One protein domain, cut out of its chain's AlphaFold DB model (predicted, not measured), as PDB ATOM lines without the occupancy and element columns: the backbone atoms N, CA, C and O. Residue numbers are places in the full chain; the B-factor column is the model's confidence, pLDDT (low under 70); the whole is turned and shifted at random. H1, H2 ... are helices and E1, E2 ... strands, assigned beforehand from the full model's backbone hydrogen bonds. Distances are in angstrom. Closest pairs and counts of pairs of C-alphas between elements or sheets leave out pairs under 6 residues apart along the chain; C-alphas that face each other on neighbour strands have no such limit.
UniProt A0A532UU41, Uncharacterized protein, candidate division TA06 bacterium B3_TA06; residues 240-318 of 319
ATOM      1  N   LYS A 240       0.141  21.122 -28.184       88.25
ATOM      2  CA  LYS A 240      -0.732  21.630 -29.252       88.25
ATOM      3  C   LYS A 240      -2.081  22.103 -28.703       88.25
ATOM      4  O   LYS A 240      -2.625  23.083 -29.190       88.25
ATOM      5  N   GLU A 241      -2.586  21.404 -27.693       93.44
ATOM      6  CA  GLU A 241      -3.879  21.648 -27.062       93.44
ATOM      7  C   GLU A 241      -3.712  21.597 -25.542       93.44
ATOM      8  O   GLU A 241      -2.926  20.799 -25.020       93.44
ATOM      9  N   VAL A 242      -4.448  22.453 -24.844       95.00
ATOM     10  CA  VAL A 242      -4.469  22.549 -23.380       95.00
ATOM     11  C   VAL A 242      -5.923  22.677 -22.950       95.00
ATOM     12  O   VAL A 242      -6.690  23.386 -23.605       95.00
ATOM     13  N   THR A 243      -6.319  21.998 -21.877       95.50
ATOM     14  CA  THR A 243      -7.698  22.100 -21.389       95.50
ATOM     15  C   THR A 243      -7.913  23.368 -20.562       95.50
ATOM     16  O   THR A 243      -6.967  23.969 -20.037       95.50
ATOM     17  N   LEU A 244      -9.167  23.802 -20.433       94.31
ATOM     18  CA  LEU A 244      -9.513  24.989 -19.650       94.31
ATOM     19  C   LEU A 244      -9.104  24.861 -18.171       94.31
ATOM     20  O   LEU A 244      -8.563  25.814 -17.605       94.31
ATOM     21  N   SER A 245      -9.289  23.689 -17.561       95.31
ATOM     22  CA  SER A 245      -8.918  23.423 -16.164       95.31
ATOM     23  C   SER A 245      -7.416  23.514 -15.951       95.31
ATOM     24  O   SER A 245      -6.965  24.009 -14.921       95.31
ATOM     25  N   GLU A 246      -6.612  23.083 -16.923       95.31
ATOM     26  CA  GLU A 246      -5.156  23.200 -16.837       95.31
ATOM     27  C   GLU A 246      -4.711  24.665 -16.816       95.31
ATOM     28  O   GLU A 246      -3.878  25.048 -15.990       95.31
ATOM     29  N   ILE A 247      -5.305  25.502 -17.674       96.06
ATOM     30  CA  ILE A 247      -5.048  26.948 -17.686       96.06
ATOM     31  C   ILE A 247      -5.488  27.566 -16.361       96.06
ATOM     32  O   ILE A 247      -4.724  28.303 -15.735       96.06
ATOM     33  N   PHE A 248      -6.698  27.244 -15.910       95.88
ATOM     34  CA  PHE A 248      -7.261  27.747 -14.664       95.88
ATOM     35  C   PHE A 248      -6.377  27.413 -13.453       95.88
ATOM     36  O   PHE A 248      -5.980  28.310 -12.704       95.88
ATOM     37  N   ASN A 249      -5.980  26.148 -13.309       95.44
ATOM     38  CA  ASN A 249      -5.119  25.677 -12.223       95.44
ATOM     39  C   ASN A 249      -3.736  26.347 -12.244       95.44
ATOM     40  O   ASN A 249      -3.165  26.644 -11.191       95.44
ATOM     41  N   ALA A 250      -3.186  26.600 -13.434       96.00
ATOM     42  CA  ALA A 250      -1.933  27.330 -13.583       96.00
ATOM     43  C   ALA A 250      -2.082  28.812 -13.189       96.00
ATOM     44  O   ALA A 250      -1.226  29.348 -12.481       96.00
ATOM     45  N   LEU A 251      -3.182  29.468 -13.574       95.81
ATOM     46  CA  LEU A 251      -3.463  30.859 -13.207       95.81
ATOM     47  C   LEU A 251      -3.638  31.050 -11.700       95.81
ATOM     48  O   LEU A 251      -3.114  32.023 -11.158       95.81
ATOM     49  N   GLN A 252      -4.317  30.129 -11.011       94.12
ATOM     50  CA  GLN A 252      -4.512  30.200  -9.555       94.12
ATOM     51  C   GLN A 252      -3.189  30.246  -8.774       94.12
ATOM     52  O   GLN A 252      -3.116  30.837  -7.695       94.12
ATOM     53  N   LYS A 253      -2.132  29.645  -9.328       94.50
ATOM     54  CA  LYS A 253      -0.789  29.599  -8.734       94.50
ATOM     55  C   LYS A 253       0.128  30.710  -9.253       94.50
ATOM     56  O   LYS A 253       1.263  30.827  -8.799       94.50
ATOM     57  N   HIS A 254      -0.322  31.515 -10.218       94.69
ATOM     58  CA  HIS A 254       0.515  32.517 -10.864       94.69
ATOM     59  C   HIS A 254       0.646  33.775  -9.974       94.69
ATOM     60  O   HIS A 254      -0.345  34.487  -9.788       94.69
ATOM     61  N   PRO A 255       1.855  34.171  -9.514       92.88
ATOM     62  CA  PRO A 255       2.016  35.246  -8.521       92.88
ATOM     63  C   PRO A 255       1.433  36.599  -8.945       92.88
ATOM     64  O   PRO A 255       0.817  37.307  -8.157       92.88
ATOM     65  N   ALA A 256       1.585  36.968 -10.223       91.69
ATOM     66  CA  ALA A 256       1.001  38.213 -10.724       91.69
ATOM     67  C   ALA A 256      -0.536  38.180 -10.780       91.69
ATOM     68  O   ALA A 256      -1.146  39.238 -10.696       91.69
ATOM     69  N   VAL A 257      -1.147  36.999 -10.948       94.12
ATOM     70  CA  VAL A 257      -2.608  36.841 -10.951       94.12
ATOM     71  C   VAL A 257      -3.117  36.965  -9.522       94.12
ATOM     72  O   VAL A 257      -4.025  37.748  -9.289       94.12
ATOM     73  N   GLN A 258      -2.469  36.302  -8.561       93.19
ATOM     74  CA  GLN A 258      -2.785  36.450  -7.135       93.19
ATOM     75  C   GLN A 258      -2.729  37.924  -6.710       93.19
ATOM     76  O   GLN A 258      -3.758  38.489  -6.349       93.19
ATOM     77  N   LYS A 259      -1.590  38.603  -6.941       91.88
ATOM     78  CA  LYS A 259      -1.439  40.042  -6.645       91.88
ATOM     79  C   LYS A 259      -2.536  40.891  -7.298       91.88
ATOM     80  O   LYS A 259      -3.011  41.850  -6.701       91.88
ATOM     81  N   TYR A 260      -2.921  40.580  -8.535       94.69
ATOM     82  CA  TYR A 260      -3.962  41.321  -9.241       94.69
ATOM     83  C   TYR A 260      -5.328  41.192  -8.554       94.69
ATOM     84  O   TYR A 260      -5.986  42.203  -8.303       94.69
ATOM     85  N   PHE A 261      -5.743  39.959  -8.246       94.12
ATOM     86  CA  PHE A 261      -7.035  39.666  -7.623       94.12
ATOM     87  C   PHE A 261      -7.114  40.172  -6.176       94.12
ATOM     88  O   PHE A 261      -8.165  40.692  -5.784       94.12
ATOM     89  N   ASP A 262      -5.991  40.155  -5.453       92.56
ATOM     90  CA  ASP A 262      -5.855  40.764  -4.127       92.56
ATOM     91  C   ASP A 262      -6.145  42.270  -4.173       92.56
ATOM     92  O   ASP A 262      -6.947  42.782  -3.390       92.56
ATOM     93  N   VAL A 263      -5.551  42.994  -5.133       92.75
ATOM     94  CA  VAL A 263      -5.738  44.452  -5.250       92.75
ATOM     95  C   VAL A 263      -7.193  44.802  -5.555       92.75
ATOM     96  O   VAL A 263      -7.749  45.696  -4.914       92.75
ATOM     97  N   ILE A 264      -7.839  44.106  -6.500       94.31
ATOM     98  CA  ILE A 264      -9.240  44.397  -6.853       94.31
ATOM     99  C   ILE A 264     -10.248  43.933  -5.790       94.31
ATOM    100  O   ILE A 264     -11.420  44.310  -5.880       94.31
ATOM    101  N   GLY A 265      -9.812  43.153  -4.791       89.62
ATOM    102  CA  GLY A 265     -10.670  42.583  -3.749       89.62
ATOM    103  C   GLY A 265     -11.690  41.584  -4.300       89.62
ATOM    104  O   GLY A 265     -12.814  41.517  -3.809       89.62
ATOM    105  N   SER A 266     -11.340  40.873  -5.374       85.38
ATOM    106  CA  SER A 266     -12.188  39.842  -5.974       85.38
ATOM    107  C   SER A 266     -11.703  38.499  -5.466       85.38
ATOM    108  O   SER A 266     -10.600  38.090  -5.814       85.38
ATOM    109  N   ASN A 267     -12.537  37.805  -4.692       68.12
ATOM    110  CA  ASN A 267     -12.072  36.640  -3.949       68.12
ATOM    111  C   ASN A 267     -11.555  35.506  -4.840       68.12
ATOM    112  O   ASN A 267     -10.662  34.802  -4.393       68.12
ATOM    113  N   PHE A 268     -12.026  35.334  -6.085       69.81
ATOM    114  CA  PHE A 268     -11.539  34.234  -6.924       69.81
ATOM    115  C   PHE A 268     -11.537  34.539  -8.426       69.81
ATOM    116  O   PHE A 268     -12.409  35.232  -8.964       69.81
ATOM    117  N   LEU A 269     -10.536  33.975  -9.102       85.56
ATOM    118  CA  LEU A 269     -10.610  33.610 -10.511       85.56
ATOM    119  C   LEU A 269     -11.659  32.495 -10.643       85.56
ATOM    120  O   LEU A 269     -11.629  31.556  -9.851       85.56
ATOM    121  N   ASN A 270     -12.557  32.575 -11.626       88.69
ATOM    122  CA  ASN A 270     -13.475  31.481 -11.959       88.69
ATOM    123  C   ASN A 270     -13.190  30.955 -13.384       88.69
ATOM    124  O   ASN A 270     -12.599  31.691 -14.185       88.69
ATOM    125  N   PRO A 271     -13.552  29.696 -13.695       88.12
ATOM    126  CA  PRO A 271     -13.337  29.115 -15.022       88.12
ATOM    127  C   PRO A 271     -14.015  29.912 -16.143       88.12
ATOM    128  O   PRO A 271     -13.375  30.199 -17.153       88.12
ATOM    129  N   ASP A 272     -15.243  30.386 -15.916       91.00
ATOM    130  CA  ASP A 272     -16.005  31.165 -16.900       91.00
ATOM    131  C   ASP A 272     -15.262  32.426 -17.343       91.00
ATOM    132  O   ASP A 272     -15.294  32.804 -18.510       91.00
ATOM    133  N   LEU A 273     -14.568  33.112 -16.433       91.94
ATOM    134  CA  LEU A 273     -13.771  34.286 -16.773       91.94
ATOM    135  C   LEU A 273     -12.570  33.911 -17.641       91.94
ATOM    136  O   LEU A 273     -12.203  34.688 -18.518       91.94
ATOM    137  N   VAL A 274     -11.949  32.751 -17.408       92.12
ATOM    138  CA  VAL A 274     -10.838  32.266 -18.239       92.12
ATOM    139  C   VAL A 274     -11.338  32.031 -19.659       92.12
ATOM    140  O   VAL A 274     -10.767  32.591 -20.596       92.12
ATOM    141  N   GLU A 275     -12.444  31.309 -19.817       90.12
ATOM    142  CA  GLU A 275     -13.043  31.045 -21.124       90.12
ATOM    143  C   GLU A 275     -13.495  32.337 -21.824       90.12
ATOM    144  O   GLU A 275     -13.054  32.623 -22.940       90.12
ATOM    145  N   ASN A 276     -14.270  33.182 -21.133       91.31
ATOM    146  CA  ASN A 276     -14.776  34.455 -21.659       91.31
ATOM    147  C   ASN A 276     -13.668  35.474 -21.963       91.31
ATOM    148  O   ASN A 276     -13.857  36.390 -22.768       91.31
ATOM    149  N   SER A 277     -12.502  35.331 -21.333       91.62
ATOM    150  CA  SER A 277     -11.330  36.143 -21.653       91.62
ATOM    151  C   SER A 277     -10.565  35.644 -22.874       91.62
ATOM    152  O   SER A 277      -9.904  36.448 -23.524       91.62
ATOM    153  N   LEU A 278     -10.649  34.349 -23.197       89.62
ATOM    154  CA  LEU A 278      -9.891  33.726 -24.276       89.62
ATOM    155  C   LEU A 278     -10.685  33.656 -25.581       89.62
ATOM    156  O   LEU A 278     -10.249  34.200 -26.594       89.62
ATOM    157  N   VAL A 279     -11.829  32.973 -25.566       84.50
ATOM    158  CA  VAL A 279     -12.537  32.571 -26.791       84.50
ATOM    159  C   VAL A 279     -13.256  33.759 -27.441       84.50
ATOM    160  O   VAL A 279     -12.977  34.034 -28.609       84.50
ATOM    161  N   PRO A 280     -14.069  34.564 -26.724       84.06
ATOM    162  CA  PRO A 280     -14.734  35.728 -27.322       84.06
ATOM    163  C   PRO A 280     -13.761  36.807 -27.815       84.06
ATOM    164  O   PRO A 280     -14.029  37.497 -28.795       84.06
ATOM    165  N   GLN A 281     -12.603  36.941 -27.162       81.50
ATOM    166  CA  GLN A 281     -11.536  37.856 -27.589       81.50
ATOM    167  C   GLN A 281     -10.713  37.282 -28.760       81.50
ATOM    168  O   GLN A 281      -9.828  37.945 -29.310       81.50
ATOM    169  N   GLY A 282     -10.986  36.033 -29.154       82.44
ATOM    170  CA  GLY A 282     -10.256  35.282 -30.167       82.44
ATOM    171  C   GLY A 282      -8.776  35.119 -29.831       82.44
ATOM    172  O   GLY A 282      -7.959  35.140 -30.752       82.44
ATOM    173  N   LEU A 283      -8.430  35.044 -28.539       85.38
ATOM    174  CA  LEU A 283      -7.089  34.714 -28.044       85.38
ATOM    175  C   LEU A 283      -6.771  33.221 -28.219       85.38
ATOM    176  O   LEU A 283      -5.618  32.843 -28.427       85.38
ATOM    177  N   ALA A 284      -7.801  32.382 -28.180       89.75
ATOM    178  CA  ALA A 284      -7.719  30.951 -28.417       89.75
ATOM    179  C   ALA A 284      -8.947  30.466 -29.196       89.75
ATOM    180  O   ALA A 284      -9.978  31.142 -29.212       89.75
ATOM    181  N   SER A 285      -8.833  29.283 -29.793       90.81
ATOM    182  CA  SER A 285      -9.950  28.575 -30.422       90.81
ATOM    183  C   SER A 285     -10.223  27.274 -29.679       90.81
ATOM    184  O   SER A 285      -9.282  26.554 -29.339       90.81
ATOM    185  N   CYS A 286     -11.501  26.964 -29.461       91.38
ATOM    186  CA  CYS A 286     -11.920  25.634 -29.032       91.38
ATOM    187  C   CYS A 286     -11.898  24.700 -30.243       91.38
ATOM    188  O   CYS A 286     -12.559  24.978 -31.243       91.38
ATOM    189  N   VAL A 287     -11.093  23.641 -30.178       92.62
ATOM    190  CA  VAL A 287     -10.891  22.711 -31.305       92.62
ATOM    191  C   VAL A 287     -11.531  21.347 -31.079       92.62
ATOM    192  O   VAL A 287     -11.812  20.641 -32.043       92.62
ATOM    193  N   SER A 288     -11.760  20.970 -29.824       92.19
ATOM    194  CA  SER A 288     -12.365  19.697 -29.434       92.19
ATOM    195  C   SER A 288     -12.810  19.752 -27.969       92.19
ATOM    196  O   SER A 288     -12.541  20.732 -27.270       92.19
ATOM    197  N   TYR A 289     -13.476  18.693 -27.511       94.75
ATOM    198  CA  TYR A 289     -13.892  18.509 -26.121       94.75
ATOM    199  C   TYR A 289     -13.298  17.213 -25.559       94.75
ATOM    200  O   TYR A 289     -12.975  16.283 -26.306       94.75
ATOM    201  N   THR A 290     -13.085  17.155 -24.244       92.94
ATOM    202  CA  THR A 290     -12.785  15.898 -23.544       92.94
ATOM    203  C   THR A 290     -14.046  15.029 -23.431       92.94
ATOM    204  O   THR A 290     -15.135  15.438 -23.825       92.94
ATOM    205  N   ILE A 291     -13.905  13.814 -22.891       91.56
ATOM    206  CA  ILE A 291     -15.047  12.925 -22.601       91.56
ATOM    207  C   ILE A 291     -15.972  13.543 -21.538       91.56
ATOM    208  O   ILE A 291     -17.173  13.298 -21.557       91.56
ATOM    209  N   ASP A 292     -15.417  14.392 -20.671       92.81
ATOM    210  CA  ASP A 292     -16.134  15.110 -19.614       92.81
ATOM    211  C   ASP A 292     -16.672  16.476 -20.090       92.81
ATOM    212  O   ASP A 292     -16.921  17.359 -19.273       92.81
ATOM    213  N   ASP A 293     -16.806  16.670 -21.408       91.44
ATOM    214  CA  ASP A 293     -17.291  17.902 -22.053       91.44
ATOM    215  C   ASP A 293     -16.440  19.156 -21.751       91.44
ATOM    216  O   ASP A 293     -16.905  20.294 -21.779       91.44
ATOM    217  N   GLU A 294     -15.146  18.970 -21.469       93.25
ATOM    218  CA  GLU A 294     -14.228  20.078 -21.198       93.25
ATOM    219  C   GLU A 294     -13.595  20.611 -22.496       93.25
ATOM    220  O   GLU A 294     -13.029  19.824 -23.266       93.25
ATOM    221  N   PRO A 295     -13.586  21.934 -22.739       92.94
ATOM    222  CA  PRO A 295     -13.014  22.492 -23.957       92.94
ATOM    223  C   PRO A 295     -11.485  22.340 -24.009       92.94
ATOM    224  O   PRO A 295     -10.753  22.679 -23.068       92.94
ATOM    225  N   ARG A 296     -10.990  21.886 -25.166       93.56
ATOM    226  CA  ARG A 296      -9.568  21.859 -25.535       93.56
ATOM    227  C   ARG A 296      -9.245  23.065 -26.400       93.56
ATOM    228  O   ARG A 296      -9.820  23.265 -27.474       93.56
ATOM    229  N   LEU A 297      -8.303  23.869 -25.924       94.12
ATOM    230  CA  LEU A 297      -7.975  25.166 -26.494       94.12
ATOM    231  C   LEU A 297      -6.612  25.133 -27.185       94.12
ATOM    232  O   LEU A 297      -5.644  24.573 -26.664       94.12
ATOM    233  N   ILE A 298      -6.530  25.806 -28.332       93.44
ATOM    234  CA  ILE A 298      -5.275  26.119 -29.020       93.44
ATOM    235  C   ILE A 298      -5.053  27.630 -29.028       93.44
ATOM    236  O   ILE A 298      -5.981  28.407 -29.268       93.44
ATOM    237  N   ALA A 299      -3.816  28.060 -28.771       92.25
ATOM    238  CA  ALA A 299      -3.447  29.464 -28.901       92.25
ATOM    239  C   ALA A 299      -3.609  29.911 -30.356       92.25
ATOM    240  O   ALA A 299      -3.060  29.283 -31.266       92.25
ATOM    241  N   ALA A 300      -4.298  31.029 -30.583       89.81
ATOM    242  CA  ALA A 300      -4.293  31.618 -31.912       89.81
ATOM    243  C   ALA A 300      -2.884  32.171 -32.240       89.81
ATOM    244  O   ALA A 300      -2.179  32.661 -31.344       89.81
ATOM    245  N   PRO A 301      -2.436  32.103 -33.505       89.12
ATOM    246  CA  PRO A 301      -1.149  32.648 -33.918       89.12
ATOM    247  C   PRO A 301      -1.044  34.160 -33.685       89.12
ATOM    248  O   PRO A 301      -1.954  34.922 -34.006       89.12
ATOM    249  N   LEU A 302       0.112  34.631 -33.202       85.88
ATOM    250  CA  LEU A 302       0.358  36.065 -32.993       85.88
ATOM    251  C   LEU A 302       0.103  36.948 -34.246       85.88
ATOM    252  O   LEU A 302      -0.420  38.057 -34.078       85.88
ATOM    253  N   PRO A 303       0.445  36.517 -35.484       89.31
ATOM    254  CA  PRO A 303       0.136  37.279 -36.698       89.31
ATOM    255  C   PRO A 303      -1.352  37.614 -36.868       89.31
ATOM    256  O   PRO A 303      -1.676  38.722 -37.294       89.31
ATOM    257  N   ASP A 304      -2.255  36.722 -36.459       85.31
ATOM    258  CA  ASP A 304      -3.698  36.904 -36.644       85.31
ATOM    259  C   ASP A 304      -4.234  38.072 -35.810       85.31
ATOM    260  O   ASP A 304      -5.119  38.813 -36.242       85.31
ATOM    261  N   PHE A 305      -3.674  38.296 -34.620       82.50
ATOM    262  CA  PHE A 305      -4.020  39.455 -33.789       82.50
ATOM    263  C   PHE A 305      -3.527  40.758 -34.386       82.50
ATOM    264  O   PHE A 305      -4.286  41.724 -34.433       82.50
ATOM    265  N   LYS A 306      -2.272  40.783 -34.850       84.88
ATOM    266  CA  LYS A 306      -1.686  41.977 -35.473       84.88
ATOM    267  C   LYS A 306      -2.518  42.398 -36.678       84.88
ATOM    268  O   LYS A 306      -2.976  43.533 -36.733       84.88
ATOM    269  N   ASN A 307      -2.838  41.447 -37.555       85.31
ATOM    270  CA  ASN A 307      -3.645  41.696 -38.746       85.31
ATOM    271  C   ASN A 307      -5.056  42.208 -38.409       85.31
ATOM    272  O   ASN A 307      -5.550  43.138 -39.055       85.31
ATOM    273  N   ARG A 308      -5.712  41.639 -37.386       83.94
ATOM    274  CA  ARG A 308      -7.026  42.113 -36.916       83.94
ATOM    275  C   ARG A 308      -6.958  43.526 -36.340       83.94
ATOM    276  O   ARG A 308      -7.803  44.349 -36.688       83.94
ATOM    277  N   TYR A 309      -5.963  43.809 -35.500       84.88
ATOM    278  CA  TYR A 309      -5.750  45.134 -34.919       84.88
ATOM    279  C   TYR A 309      -5.473  46.181 -36.003       84.88
ATOM    280  O   TYR A 309      -6.127  47.221 -36.034       84.88
ATOM    281  N   ASP A 310      -4.588  45.879 -36.952       86.75
ATOM    282  CA  ASP A 310      -4.258  46.780 -38.058       86.75
ATOM    283  C   ASP A 310      -5.472  47.048 -38.955       86.75
ATOM    284  O   ASP A 310      -5.665  48.164 -39.440       86.75
ATOM    285  N   ARG A 311      -6.334  46.046 -39.171       87.69
ATOM    286  CA  ARG A 311      -7.622  46.242 -39.851       87.69
ATOM    287  C   ARG A 311      -8.537  47.172 -39.053       87.69
ATOM    288  O   ARG A 311      -9.045  48.123 -39.633       87.69
ATOM    289  N   LEU A 312      -8.706  46.949 -37.750       87.62
ATOM    290  CA  LEU A 312      -9.546  47.797 -36.897       87.62
ATOM    291  C   LEU A 312      -9.065  49.256 -36.890       87.62
ATOM    292  O   LEU A 312      -9.861  50.168 -37.084       87.62
ATOM    293  N   VAL A 313      -7.759  49.482 -36.728       88.00
ATOM    294  CA  VAL A 313      -7.167  50.829 -36.768       88.00
ATOM    295  C   VAL A 313      -7.386  51.494 -38.126       88.00
ATOM    296  O   VAL A 313      -7.666  52.689 -38.176       88.00
ATOM    297  N   ARG A 314      -7.272  50.744 -39.232       91.50
ATOM    298  CA  ARG A 314      -7.569  51.271 -40.572       91.50
ATOM    299  C   ARG A 314      -9.022  51.704 -40.712       91.50
ATOM    300  O   ARG A 314      -9.245  52.761 -41.284       91.50
ATOM    301  N   GLU A 315      -9.976  50.939 -40.188       92.75
ATOM    302  CA  GLU A 315     -11.391  51.330 -40.225       92.75
ATOM    303  C   GLU A 315     -11.664  52.577 -39.377       92.75
ATOM    304  O   GLU A 315     -12.325  53.495 -39.847       92.75
ATOM    305  N   LEU A 316     -11.079  52.677 -38.179       88.38
ATOM    306  CA  LEU A 316     -11.241  53.860 -37.326       88.38
ATOM    307  C   LEU A 316     -10.657  55.137 -37.940       88.38
ATOM    308  O   LEU A 316     -11.149  56.219 -37.660       88.38
ATOM    309  N   ARG A 317      -9.619  55.028 -38.778       87.44
ATOM    310  CA  ARG A 317      -9.026  56.178 -39.485       87.44
ATOM    311  C   ARG A 317      -9.875  56.704 -40.643       87.44
ATOM    312  O   ARG A 317      -9.515  57.731 -41.208       87.44
ATOM    313  N   LYS A 318     -10.923  55.982 -41.044       89.56
ATOM    314  CA  LYS A 318     -11.854  56.424 -42.093       89.56
ATOM    315  C   LYS A 318     -12.984  57.305 -41.550       89.56
ATOM    316  O   LYS A 318     -13.688  57.897 -42.360       89.56
TER     317      LYS A 318
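Overview. This is residues 240 to 318 of the 319 residues of an uncharacterized protein of candidate division TA06 bacterium B3_TA06 (UniProt A0A532UU41). A two-stranded hairpin, E1 and E2, and the two short helices H1 and H3 make a loose triangle, in which H1 starts beside E2, H3 ends beside E1, and the two helices meet at about a right angle. H2 sits past the end of H1 that is away from the hairpin, and residues 306 to 318, of which 306 to 316 belong to H4, stick out as an arm. The printed part has 79 residues with four named helices and two named strands, in the order H1 H2 H3 E1 E2 H4; the sheet, order E1 - E2, is antiparallel. The class is mixed, helices and strands. The whole is loose, with a radius of gyration of the C-alphas of 15.5 A, and flat, spanning 43 by 37 by 17 A.

Arrangement. Strands E1, residues 284 to 289, and E2, residues 295 to 299, form an antiparallel hairpin, their directions at 147 degrees. N 287 and O 296 are 3.0 A apart and N 296 and O 288 are 2.9 A apart, both within hydrogen-bond range. Residues 242 to 243 make a short antiparallel pairing with residues 296 to 297 of E2. Helix H1, residues 244 to 252, follows; its closest C-alphas to E2 are those of Leu 244 and Pro 295, 6.1 A apart. H3, residues 271 to 278, touches H1, about perpendicular at 82 degrees, the closest C-alphas being those of Phe 248 and Pro 271 at 6.2 A. The closest C-alphas of H3 and E1 are those of Leu 278 and Ala 284, 5.4 A apart. H2, residues 255 to 264, is close to H1 but not clearly touching, with the C-alphas of Leu 251 and Val 257 closest at 6.5 A, and about perpendicular to it at 77 degrees. H2 and H3 are apart. H4, residues 302 to 316, is apart from H1, H2, H3 and E1. In H1, H2, H3 and H4 every O i to N i+4 pair is within hydrogen-bond range.

Along the chain. E1 measures 14.1 A from first to last C-alpha and E2 12.8 A. H1 begins at C-alpha 244, (-9.513, 24.989, -19.650), and is 12.4 A long. H2 is 14.6 A long and H3 10.9 A. H4, the longest helix, runs 21.7 A from C-alpha 302 at (0.358, 36.065, -32.993) to C-alpha 316 at (-11.241, 53.860, -37.326).

Size, cuts and confidence. The two C-alphas farthest apart are those of Ile 291 and Lys 318, at 47.8 A. Without residues 306 to 318, the body spans 34 by 32 by 18 A. The printed part has no cut. The link from H2 to H3 is short, the others are tight, and no link is long. The mean pLDDT of the printed part is 90.2; residues 267 to 268 are under 70.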